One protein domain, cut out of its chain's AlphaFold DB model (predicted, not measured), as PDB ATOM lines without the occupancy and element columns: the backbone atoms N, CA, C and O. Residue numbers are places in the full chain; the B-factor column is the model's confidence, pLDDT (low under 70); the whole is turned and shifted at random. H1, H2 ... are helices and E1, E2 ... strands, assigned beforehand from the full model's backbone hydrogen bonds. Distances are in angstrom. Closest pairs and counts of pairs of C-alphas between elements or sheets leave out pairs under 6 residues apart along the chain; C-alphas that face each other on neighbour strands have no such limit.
ATOM      1  N   SER A   2      17.180  15.025 -30.104       76.00
ATOM      2  CA  SER A   2      16.300  14.481 -29.069       76.00
ATOM      3  C   SER A   2      15.320  15.544 -28.570       76.00
ATOM      4  O   SER A   2      15.707  16.689 -28.327       76.00
ATOM      5  N   ARG A   3      14.060  15.159 -28.373       87.50
ATOM      6  CA  ARG A   3      13.037  16.019 -27.767       87.50
ATOM      7  C   ARG A   3      13.268  16.224 -26.266       87.50
ATOM      8  O   ARG A   3      12.575  17.022 -25.658       87.50
ATOM      9  N   ASN A   4      14.224  15.541 -25.641       88.31
ATOM     10  CA  ASN A   4      14.568  15.782 -24.238       88.31
ATOM     11  C   ASN A   4      15.511  16.987 -24.099       88.31
ATOM     12  O   ASN A   4      16.381  17.209 -24.943       88.31
ATOM     13  N   ARG A   5      15.362  17.752 -23.010       88.75
ATOM     14  CA  ARG A   5      16.328  18.801 -22.649       88.75
ATOM     15  C   ARG A   5      17.681  18.174 -22.306       88.75
ATOM     16  O   ARG A   5      17.728  17.141 -21.642       88.75
ATOM     17  N   TYR A   6      18.757  18.808 -22.754       80.94
ATOM     18  CA  TYR A   6      20.144  18.398 -22.496       80.94
ATOM     19  C   TYR A   6      20.862  19.360 -21.540       80.94
ATOM     20  O   TYR A   6      21.832  18.990 -20.892       80.94
ATOM     21  N   ASP A   7      20.357  20.584 -21.425       80.94
ATOM     22  CA  ASP A   7      20.829  21.676 -20.581       80.94
ATOM     23  C   ASP A   7      20.106  21.694 -19.223       80.94
ATOM     24  O   ASP A   7      19.580  22.714 -18.785       80.94
ATOM     25  N   VAL A   8      20.049  20.540 -18.553       85.56
ATOM     26  CA  VAL A   8      19.445  20.403 -17.217       85.56
ATOM     27  C   VAL A   8      20.508  20.477 -16.124       85.56
ATOM     28  O   VAL A   8      21.486  19.738 -16.143       85.56
ATOM     29  N   VAL A   9      20.301  21.385 -15.166       86.25
ATOM     30  CA  VAL A   9      21.246  21.653 -14.063       86.25
ATOM     31  C   VAL A   9      20.808  20.977 -12.760       86.25
ATOM     32  O   VAL A   9      21.646  20.579 -11.955       86.25
ATOM     33  N   THR A  10      19.500  20.818 -12.560       90.69
ATOM     34  CA  THR A  10      18.888  20.204 -11.374       90.69
ATOM     35  C   THR A  10      18.038  18.997 -11.771       90.69
ATOM     36  O   THR A  10      17.596  18.881 -12.915       90.69
ATOM     37  N   LEU A  11      17.775  18.087 -10.823       89.19
ATOM     38  CA  LEU A  11      16.919  16.911 -11.067       89.19
ATOM     39  C   LEU A  11      15.473  17.284 -11.430       89.19
ATOM     40  O   LEU A  11      14.793  16.536 -12.131       89.19
ATOM     41  N   PHE A  12      15.000  18.428 -10.943       93.38
ATOM     42  CA  PHE A  12      13.704  19.004 -11.275       93.38
ATOM     43  C   PHE A  12      13.783  20.532 -11.217       93.38
ATOM     44  O   PHE A  12      14.589  21.087 -10.466       93.38
ATOM     45  N   ASP A  13      12.931  21.209 -11.986       93.56
ATOM     46  CA  ASP A  13      12.876  22.677 -11.998       93.56
ATOM     47  C   ASP A  13      12.064  23.206 -10.808       93.56
ATOM     48  O   ASP A  13      12.498  24.108 -10.095       93.56
ATOM     49  N   VAL A  14      10.880  22.621 -10.580       95.00
ATOM     50  CA  VAL A  14       9.973  22.986  -9.489       95.00
ATOM     51  C   VAL A  14       9.122  21.793  -9.043       95.00
ATOM     52  O   VAL A  14       8.625  21.014  -9.858       95.00
ATOM     53  N   PHE A  15       8.928  21.659  -7.736       93.94
ATOM     54  CA  PHE A  15       7.926  20.801  -7.113       93.94
ATOM     55  C   PHE A  15       6.767  21.672  -6.630       93.94
ATOM     56  O   PHE A  15       7.003  22.711  -6.018       93.94
ATOM     57  N   CYS A  16       5.524  21.253  -6.865       92.00
ATOM     58  CA  CYS A  16       4.334  21.985  -6.434       92.00
ATOM     59  C   CYS A  16       3.351  21.062  -5.709       92.00
ATOM     60  O   CYS A  16       3.043  19.969  -6.185       92.00
ATOM     61  N   VAL A  17       2.792  21.542  -4.598       90.06
ATOM     62  CA  VAL A  17       1.557  21.009  -4.015       90.06
ATOM     63  C   VAL A  17       0.418  21.871  -4.534       90.06
ATOM     64  O   VAL A  17       0.290  23.031  -4.143       90.06
ATOM     65  N   VAL A  18      -0.393  21.312  -5.426       88.62
ATOM     66  CA  VAL A  18      -1.567  21.992  -5.977       88.62
ATOM     67  C   VAL A  18      -2.804  21.495  -5.240       88.62
ATOM     68  O   VAL A  18      -2.991  20.291  -5.068       88.62
ATOM     69  N   GLY A  19      -3.649  22.417  -4.798       85.00
ATOM     70  CA  GLY A  19      -4.874  22.097  -4.075       85.00
ATOM     71  C   GLY A  19      -5.952  23.136  -4.325       85.00
ATOM     72  O   GLY A  19      -5.862  23.922  -5.266       85.00
ATOM     73  N   GLN A  20      -7.000  23.108  -3.510       82.81
ATOM     74  CA  GLN A  20      -8.069  24.096  -3.578       82.81
ATOM     75  C   GLN A  20      -7.702  25.306  -2.715       82.81
ATOM     76  O   GLN A  20      -7.376  25.137  -1.542       82.81
ATOM     77  N   GLY A  21      -7.700  26.496  -3.314       76.88
ATOM     78  CA  GLY A  21      -7.497  27.756  -2.602       76.88
ATOM     79  C   GLY A  21      -8.780  28.262  -1.945       76.88
ATOM     80  O   GLY A  21      -9.861  27.704  -2.151       76.88
ATOM     81  N   ASP A  22      -8.668  29.368  -1.209       73.88
ATOM     82  CA  ASP A  22      -9.771  29.960  -0.433       73.88
ATOM     83  C   ASP A  22     -10.990  30.346  -1.296       73.88
ATOM     84  O   ASP A  22     -12.123  30.334  -0.820       73.88
ATOM     85  N   GLY A  23     -10.775  30.640  -2.585       72.69
ATOM     86  CA  GLY A  23     -11.820  30.949  -3.570       72.69
ATOM     87  C   GLY A  23     -12.432  29.733  -4.280       72.69
ATOM     88  O   GLY A  23     -13.216  29.900  -5.210       72.69
ATOM     89  N   GLY A  24     -12.060  28.506  -3.903       75.00
ATOM     90  CA  GLY A  24     -12.534  27.273  -4.542       75.00
ATOM     91  C   GLY A  24     -11.821  26.906  -5.852       75.00
ATOM     92  O   GLY A  24     -11.991  25.789  -6.344       75.00
ATOM     93  N   GLU A  25     -10.993  27.801  -6.387       83.38
ATOM     94  CA  GLU A  25     -10.127  27.575  -7.545       83.38
ATOM     95  C   GLU A  25      -8.908  26.709  -7.202       83.38
ATOM     96  O   GLU A  25      -8.445  26.662  -6.059       83.38
ATOM     97  N   LYS A  26      -8.374  25.995  -8.198       85.62
ATOM     98  CA  LYS A  26      -7.136  25.232  -8.021       85.62
ATOM     99  C   LYS A  26      -5.947  26.189  -8.038       85.62
ATOM    100  O   LYS A  26      -5.810  26.984  -8.961       85.62
ATOM    101  N   THR A  27      -5.088  26.098  -7.027       90.62
ATOM    102  CA  THR A  27      -3.915  26.965  -6.867       90.62
ATOM    103  C   THR A  27      -2.738  26.209  -6.252       90.62
ATOM    104  O   THR A  27      -2.887  25.104  -5.721       90.62
ATOM    105  N   ILE A  28      -1.548  26.800  -6.336       91.94
ATOM    106  CA  ILE A  28      -0.328  26.269  -5.728       91.94
ATOM    107  C   ILE A  28      -0.334  26.634  -4.242       91.94
ATOM    108  O   ILE A  28      -0.240  27.804  -3.887       91.94
ATOM    109  N   LEU A  29      -0.428  25.624  -3.377       89.88
ATOM    110  CA  LEU A  29      -0.412  25.777  -1.919       89.88
ATOM    111  C   LEU A  29       1.014  25.828  -1.361       89.88
ATOM    112  O   LEU A  29       1.291  26.535  -0.398       89.88
ATOM    113  N   LYS A  30       1.918  25.047  -1.959       90.75
ATOM    114  CA  LYS A  30       3.352  25.030  -1.645       90.75
ATOM    115  C   LYS A  30       4.145  24.813  -2.925       90.75
ATOM    116  O   LYS A  30       3.687  24.089  -3.810       90.75
ATOM    117  N   LYS A  31       5.352  25.368  -2.994       93.94
ATOM    118  CA  LYS A  31       6.314  25.073  -4.057       93.94
ATOM    119  C   LYS A  31       7.730  24.971  -3.505       93.94
ATOM    120  O   LYS A  31       8.022  25.552  -2.464       93.94
ATOM    121  N   TYR A  32       8.584  24.254  -4.219       92.88
ATOM    122  CA  TYR A  32      10.015  24.191  -3.962       92.88
ATOM    123  C   TYR A  32      10.777  24.213  -5.303       92.88
ATOM    124  O   TYR A  32      10.402  23.446  -6.189       92.88
ATOM    125  N   PRO A  33      11.837  25.022  -5.461       94.00
ATOM    126  CA  PRO A  33      12.328  25.988  -4.479       94.00
ATOM    127  C   PRO A  33      11.364  27.183  -4.334       94.00
ATOM    128  O   PRO A  33      10.542  27.458  -5.215       94.00
ATOM    129  N   GLU A  34      11.393  27.860  -3.184       93.25
ATOM    130  CA  GLU A  34      10.427  28.926  -2.851       93.25
ATOM    131  C   GLU A  34      10.570  30.171  -3.743       93.25
ATOM    132  O   GLU A  34       9.596  30.890  -3.995       93.25
ATOM    133  N   ASP A  35      11.763  30.399  -4.281       93.38
ATOM    134  CA  ASP A  35      12.109  31.514  -5.159       93.38
ATOM    135  C   ASP A  35      11.840  31.240  -6.651       93.38
ATOM    136  O   ASP A  35      11.945  32.162  -7.461       93.38
ATOM    137  N   PHE A  36      11.410  30.026  -7.029       95.00
ATOM    138  CA  PHE A  36      11.061  29.700  -8.417       95.00
ATOM    139  C   PHE A  36       9.971  30.644  -8.952       95.00
ATOM    140  O   PHE A  36       8.853  30.667  -8.427       95.00
ATOM    141  N   ASN A  37      10.263  31.421  -9.997       93.69
ATOM    142  CA  ASN A  37       9.441  32.569 -10.403       93.69
ATOM    143  C   ASN A  37       8.961  32.551 -11.867       93.69
ATOM    144  O   ASN A  37       8.394  33.546 -12.324       93.69
ATOM    145  N   ASP A  38       9.100  31.432 -12.585       94.25
ATOM    146  CA  ASP A  38       8.512  31.288 -13.920       94.25
ATOM    147  C   ASP A  38       6.984  31.141 -13.830       94.25
ATOM    148  O   ASP A  38       6.428  30.065 -13.583       94.25
ATOM    149  N   SER A  39       6.295  32.261 -14.049       92.31
ATOM    150  CA  SER A  39       4.838  32.363 -13.995       92.31
ATOM    151  C   SER A  39       4.132  31.498 -15.043       92.31
ATOM    152  O   SER A  39       3.032  31.002 -14.778       92.31
ATOM    153  N   THR A  40       4.757  31.268 -16.200       92.44
ATOM    154  CA  THR A  40       4.191  30.433 -17.268       92.44
ATOM    155  C   THR A  40       4.218  28.970 -16.852       92.44
ATOM    156  O   THR A  40       3.189  28.291 -16.916       92.44
ATOM    157  N   SER A  41       5.360  28.500 -16.343       92.25
ATOM    158  CA  SER A  41       5.489  27.136 -15.819       92.25
ATOM    159  C   SER A  41       4.540  26.881 -14.650       92.25
ATOM    160  O   SER A  41       3.809  25.891 -14.669       92.25
ATOM    161  N   LEU A  42       4.466  27.794 -13.676       94.25
ATOM    162  CA  LEU A  42       3.564  27.658 -12.522       94.25
ATOM    163  C   LEU A  42       2.088  27.605 -12.944       94.25
ATOM    164  O   LEU A  42       1.332  26.764 -12.452       94.25
ATOM    165  N   ARG A  43       1.676  28.446 -13.900       92.31
ATOM    166  CA  ARG A  43       0.318  28.404 -14.460       92.31
ATOM    167  C   ARG A  43       0.025  27.062 -15.133       92.31
ATOM    168  O   ARG A  43      -1.039  26.487 -14.908       92.31
ATOM    169  N   ASN A  44       0.960  26.559 -15.937       92.50
ATOM    170  CA  ASN A  44       0.801  25.278 -16.625       92.50
ATOM    171  C   ASN A  44       0.736  24.107 -15.638       92.50
ATOM    172  O   ASN A  44      -0.097  23.223 -15.816       92.50
ATOM    173  N   VAL A  45       1.530  24.121 -14.563       92.75
ATOM    174  CA  VAL A  45       1.445  23.104 -13.505       92.75
ATOM    175  C   VAL A  45       0.019  23.013 -12.957       92.75
ATOM    176  O   VAL A  45      -0.549  21.927 -12.946       92.75
ATOM    177  N   VAL A  46      -0.609  24.138 -12.600       90.56
ATOM    178  CA  VAL A  46      -1.994  24.138 -12.092       90.56
ATOM    179  C   VAL A  46      -2.978  23.564 -13.117       90.56
ATOM    180  O   VAL A  46      -3.783  22.695 -12.778       90.56
ATOM    181  N   LEU A  47      -2.897  24.021 -14.371       89.62
ATOM    182  CA  LEU A  47      -3.827  23.630 -15.437       89.62
ATOM    183  C   LEU A  47      -3.734  22.145 -15.814       89.62
ATOM    184  O   LEU A  47      -4.742  21.545 -16.186       89.62
ATOM    185  N   PHE A  48      -2.541  21.553 -15.747       90.88
ATOM    186  CA  PHE A  48      -2.318  20.160 -16.136       90.88
ATOM    187  C   PHE A  48      -2.391  19.183 -14.957       90.88
ATOM    188  O   PHE A  48      -2.698  18.008 -15.168       90.88
ATOM    189  N   SER A  49      -2.165  19.646 -13.722       88.25
ATOM    190  CA  SER A  49      -2.378  18.833 -12.519       88.25
ATOM    191  C   SER A  49      -3.847  18.476 -12.308       88.25
ATOM    192  O   SER A  49      -4.111  17.457 -11.690       88.25
ATOM    193  N   PHE A  50      -4.790  19.259 -12.837       85.56
ATOM    194  CA  PHE A  50      -6.220  18.943 -12.833       85.56
ATOM    195  C   PHE A  50      -6.767  19.040 -14.264       85.56
ATOM    196  O   PHE A  50      -7.339  20.062 -14.635       85.56
ATOM    197  N   PRO A  51      -6.589  17.998 -15.101       82.00
ATOM    198  CA  PRO A  51      -6.894  18.066 -16.531       82.00
ATOM    199  C   PRO A  51      -8.381  18.297 -16.843       82.00
ATOM    200  O   PRO A  51      -8.699  18.687 -17.959       82.00
ATOM    201  N   PHE A  52      -9.284  18.053 -15.894       79.25
ATOM    202  CA  PHE A  52     -10.721  18.330 -15.977       79.25
ATOM    203  C   PHE A  52     -11.266  18.588 -14.570       79.25
ATOM    204  O   PHE A  52     -10.701  18.117 -13.577       79.25
ATOM    205  N   ASN A  53     -12.393  19.292 -14.475       69.56
ATOM    206  CA  ASN A  53     -13.066  19.517 -13.197       69.56
ATOM    207  C   ASN A  53     -13.687  18.206 -12.683       69.56
ATOM    208  O   ASN A  53     -14.725  17.763 -13.171       69.56
ATOM    209  N   SER A  54     -13.069  17.573 -11.685       60.75
ATOM    210  CA  SER A  54     -13.658  16.439 -10.966       60.75
ATOM    211  C   SER A  54     -13.922  16.800  -9.512       60.75
ATOM    212  O   SER A  54     -12.986  17.076  -8.768       60.75
ATOM    213  N   SER A  55     -15.189  16.750  -9.104       51.91
ATOM    214  CA  SER A  55     -15.601  16.943  -7.712       51.91
ATOM    215  C   SER A  55     -15.542  15.666  -6.860       51.91
ATOM    216  O   SER A  55     -15.531  15.785  -5.646       51.91
ATOM    217  N   ASN A  56     -15.503  14.461  -7.459       50.09
ATOM    218  CA  ASN A  56     -15.940  13.231  -6.767       50.09
ATOM    219  C   ASN A  56     -15.093  11.949  -6.984       50.09
ATOM    220  O   ASN A  56     -15.598  10.858  -6.743       50.09
ATOM    221  N   GLU A  57     -13.837  12.002  -7.438       51.97
ATOM    222  CA  GLU A  57     -13.033  10.771  -7.638       51.97
ATOM    223  C   GLU A  57     -11.640  10.877  -6.997       51.97
ATOM    224  O   GLU A  57     -10.628  10.956  -7.689       51.97
ATOM    225  N   GLU A  58     -11.589  10.878  -5.661       55.06
ATOM    226  CA  GLU A  58     -10.345  10.996  -4.873       55.06
ATOM    227  C   GLU A  58     -10.061   9.790  -3.948       55.06
ATOM    228  O   GLU A  58      -9.356   9.926  -2.956       55.06
ATOM    229  N   GLU A  59     -10.554   8.583  -4.252       46.81
ATOM    230  CA  GLU A  59     -10.267   7.406  -3.401       46.81
ATOM    231  C   GLU A  59      -9.110   6.521  -3.895       46.81
ATOM    232  O   GLU A  59      -8.531   5.769  -3.114       46.81
ATOM    233  N   ALA A  60      -8.702   6.627  -5.164       56.47
ATOM    234  CA  ALA A  60      -7.573   5.862  -5.696       56.47
ATOM    235  C   ALA A  60      -6.359   6.763  -5.953       56.47
ATOM    236  O   ALA A  60      -6.459   7.761  -6.668       56.47
ATOM    237  N   VAL A  61      -5.191   6.373  -5.433       60.25
ATOM    238  CA  VAL A  61      -3.910   7.009  -5.769       60.25
ATOM    239  C   VAL A  61      -3.678   6.899  -7.273       60.25
ATOM    240  O   VAL A  61      -3.477   5.803  -7.797       60.25
ATOM    241  N   GLN A  62      -3.676   8.035  -7.971       75.88
ATOM    242  CA  GLN A  62      -3.351   8.090  -9.395       75.88
ATOM    243  C   GLN A  62      -1.983   8.735  -9.588       75.88
ATOM    244  O   GLN A  62      -1.721   9.823  -9.081       75.88
ATOM    245  N   LEU A  63      -1.119   8.045 -10.332       87.81
ATOM    246  CA  LEU A  63       0.145   8.567 -10.839       87.81
ATOM    247  C   LEU A  63      -0.005   8.765 -12.336       87.81
ATOM    248  O   LEU A  63      -0.332   7.798 -13.022       87.81
ATOM    249  N   PHE A  64       0.248   9.964 -12.836       90.75
ATOM    250  CA  PHE A  64       0.193  10.255 -14.266       90.75
ATOM    251  C   PHE A  64       1.245  11.295 -14.637       90.75
ATOM    252  O   PHE A  64       1.750  12.012 -13.775       90.75
ATOM    253  N   THR A  65       1.561  11.376 -15.925       94.44
ATOM    254  CA  THR A  65       2.566  12.310 -16.432       94.44
ATOM    255  C   THR A  65       1.982  13.143 -17.558       94.44
ATOM    256  O   THR A  65       1.496  12.590 -18.544       94.44
ATOM    257  N   PHE A  66       2.056  14.465 -17.439       94.94
ATOM    258  CA  PHE A  66       1.845  15.364 -18.573       94.94
ATOM    259  C   PHE A  66       3.187  15.832 -19.141       94.94
ATOM    260  O   PHE A  66       4.225  15.722 -18.486       94.94
ATOM    261  N   VAL A  67       3.172  16.349 -20.369       96.31
ATOM    262  CA  VAL A  67       4.365  16.886 -21.034       96.31
ATOM    263  C   VAL A  67       4.068  18.291 -21.521       96.31
ATOM    264  O   VAL A  67       3.063  18.517 -22.193       96.31
ATOM    265  N   LEU A  68       4.956  19.219 -21.184       93.56
ATOM    266  CA  LEU A  68       4.991  20.564 -21.744       93.56
ATOM    267  C   LEU A  68       6.065  20.603 -22.826       93.56
ATOM    268  O   LEU A  68       7.168  20.096 -22.625       93.56
ATOM    269  N   THR A  69       5.738  21.200 -23.968       92.31
ATOM    270  CA  THR A  69       6.669  21.368 -25.088       92.31
ATOM    271  C   THR A  69       7.054  22.839 -25.191       92.31
ATOM    272  O   THR A  69       6.168  23.689 -25.249       92.31
ATOM    273  N   ASN A  70       8.353  23.140 -25.188       90.00
ATOM    274  CA  ASN A  70       8.850  24.513 -25.335       90.00
ATOM    275  C   ASN A  70       8.962  24.933 -26.816       90.00
ATOM    276  O   ASN A  70       8.720  24.145 -27.730       90.00
ATOM    277  N   GLU A  71       9.378  26.176 -27.062       87.88
ATOM    278  CA  GLU A  71       9.548  26.742 -28.411       87.88
ATOM    279  C   GLU A  71      10.599  26.002 -29.260       87.88
ATOM    280  O   GLU A  71      10.503  25.969 -30.484       87.88
ATOM    281  N   LYS A  72      11.574  25.348 -28.615       88.19
ATOM    282  CA  LYS A  72      12.581  24.487 -29.258       88.19
ATOM    283  C   LYS A  72      12.093  23.048 -29.446       88.19
ATOM    284  O   LYS A  72      12.897  22.169 -29.753       88.19
ATOM    285  N   SER A  73      10.802  22.784 -29.240       89.25
ATOM    286  CA  SER A  73      10.218  21.445 -29.306       89.25
ATOM    287  C   SER A  73      10.771  20.454 -28.268       89.25
ATOM    288  O   SER A  73      10.637  19.246 -28.427       89.25
ATOM    289  N   GLN A  74      11.352  20.930 -27.168       92.50
ATOM    290  CA  GLN A  74      11.846  20.069 -26.093       92.50
ATOM    291  C   GLN A  74      10.792  19.850 -25.005       92.50
ATOM    292  O   GLN A  74       9.977  20.727 -24.711       92.50
ATOM    293  N   TYR A  75      10.840  18.678 -24.387       94.12
ATOM    294  CA  TYR A  75       9.900  18.193 -23.395       94.12
ATOM    295  C   TYR A  75      10.339  18.529 -21.975       94.12
ATOM    296  O   TYR A  75      11.489  18.328 -21.583       94.12
ATOM    297  N   THR A  76       9.370  18.984 -21.188       93.81
ATOM    298  CA  THR A  76       9.429  19.043 -19.726       93.81
ATOM    299  C   THR A  76       8.316  18.162 -19.174       93.81
ATOM    300  O   THR A  76       7.160  18.284 -19.584       93.81
ATOM    301  N   TYR A  77       8.661  17.247 -18.270       95.38
ATOM    302  CA  TYR A  77       7.744  16.232 -17.755       95.38
ATOM    303  C   TYR A  77       7.147  16.657 -16.412       95.38
ATOM    304  O   TYR A  77       7.876  16.931 -15.461       95.38
ATOM    305  N   GLY A  78       5.818  16.669 -16.321       95.06
ATOM    306  CA  GLY A  78       5.081  16.907 -15.084       95.06
ATOM    307  C   GLY A  78       4.618  15.600 -14.454       95.06
ATOM    308  O   GLY A  78       3.560  15.081 -14.815       95.06
ATOM    309  N   TYR A  79       5.399  15.060 -13.517       93.88
ATOM    310  CA  TYR A  79       5.049  13.844 -12.776       93.88
ATOM    311  C   TYR A  79       4.068  14.168 -11.644       93.88
ATOM    312  O   TYR A  79       4.418  14.846 -10.679       93.88
ATOM    313  N   CYS A  80       2.835  13.678 -11.754       90.56
ATOM    314  CA  CYS A  80       1.744  13.992 -10.835       90.56
ATOM    315  C   CYS A  80       1.354  12.793  -9.972       90.56
ATOM    316  O   CYS A  80       1.344  11.649 -10.435       90.56
ATOM    317  N   ARG A  81       0.956  13.078  -8.727       87.25
ATOM    318  CA  ARG A  81       0.368  12.115  -7.792       87.25
ATOM    319  C   ARG A  81      -0.849  12.729  -7.102       87.25
ATOM    320  O   ARG A  81      -0.711  13.743  -6.427       87.25
ATOM    321  N   TYR A  82      -2.009  12.088  -7.205       81.50
ATOM    322  CA  TYR A  82      -3.192  12.445  -6.409       81.50
ATOM    323  C   TYR A  82      -3.146  11.751  -5.046       81.50
ATOM    324  O   TYR A  82      -3.278  10.530  -4.996       81.50
ATOM    325  N   THR A  83      -2.915  12.514  -3.966       69.69
ATOM    326  CA  THR A  83      -2.899  12.053  -2.554       69.69
ATOM    327  C   THR A  83      -2.719  13.209  -1.563       69.69
ATOM    328  O   THR A  83      -2.106  14.208  -1.943       69.69
ATOM    329  N   PRO A  84      -3.104  13.041  -0.279       56.06
ATOM    330  CA  PRO A  84      -2.746  13.984   0.779       56.06
ATOM    331  C   PRO A  84      -1.222  14.092   0.957       56.06
ATOM    332  O   PRO A  84      -0.477  13.119   0.793       56.06
ATOM    333  N   ALA A  85      -0.771  15.308   1.267       55.72
ATOM    334  CA  ALA A  85       0.636  15.662   1.412       55.72
ATOM    335  C   ALA A  85       1.301  14.890   2.566       55.72
ATOM    336  O   ALA A  85       0.795  14.865   3.685       55.72
ATOM    337  N   GLY A  86       2.452  14.272   2.288       59.25
ATOM    338  CA  GLY A  86       3.358  13.734   3.304       59.25
ATOM    339  C   GLY A  86       4.478  14.720   3.642       59.25
ATOM    340  O   GLY A  86       4.655  15.734   2.964       59.25
TER     341      GLY A  86
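AT A GLANCE: This is residues 2 to 86 of the 376 residues of the protein "UDENN domain-containing protein" of Syphacia muris (UniProt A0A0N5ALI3). Two antiparallel strand hairpins, E1 with E2 and E3 with E4, make two separate small sheets whose edges E1 and E4 come near each other, like an open corner; the single helix H1 fills the space on its inner side and packs on both hairpins. The unnamed stretches 2 to 14 and 50 to 61 lie toward opposite ends of the longest axis. The printed part has 85 residues with one named helix and four named strands, in the order E1, E2, H1, E3, E4; the class is mixed, helices and strands, with under half of the residues, 40, in named elements. It is only just compact, close to loose, with a radius of gyration of the C-alphas of 13.8 A, and it is only just elongated, spanning 39 by 26 by 24 A.

IN THESE COORDINATES: Start at Ser 2 and read through residues 2 to 14, which hold no named element. Find C-alpha 15 at (7.926, 20.801, -7.113); here E1 begins and runs through residues 15 to 20, 16.7 A long. E2 takes residues 26 to 32, 17.7 A. Look next for C-alpha 39 at (4.838, 32.363, -13.995), where H1 begins; it runs through residues 39 to 49, 15.4 A. E3 is residues 62 to 69, 22.9 A, and E4 is residues 75 to 82, 22.2 A, ending at C-alpha 82 at (-3.192, 12.445, -6.409).

HOW THE PARTS SIT: E1 and E2 form a hairpin, antiparallel at 153 degrees between their directions; look at N 15 and O 32, 2.8 A apart, and N 29 and O 17, 2.8 A, both within hydrogen-bond range. From E2 go to H1: the closest C-alphas are those of Thr 27 and Val 46, 6.2 A apart. Val 46 also gives the closest pair of H1 and E1, its C-alpha 6.5 A from that of Val 18. In H1 every O i to N i+4 pair is within hydrogen-bond range. The closest C-alphas of H1 and E3 are those of Phe 48 and Phe 66, 6.8 A, and of H1 and E4 those of Ser 49 and Cys 80, 6.6 A. E3 and E4 form the second hairpin, antiparallel at 158 degrees; find N 68 and O 76, 2.9 A, and N 80 and O 64, 2.8 A, within hydrogen-bond range. E1 and E4 are near each other, with 8 pairs of C-alphas within 10 A, while E2 is apart from E3 and E4, and E1 is apart from E3.

THE WHOLE: The two C-alphas farthest apart are those of Ser 2 and Asp 22, 41.7 A. The printed part has no cut. The link from H1 to E3, 12 residues, is long. The mean pLDDT of the printed part is 84.2; look for values under 70 at residues 53 to 61 and 83 to 86.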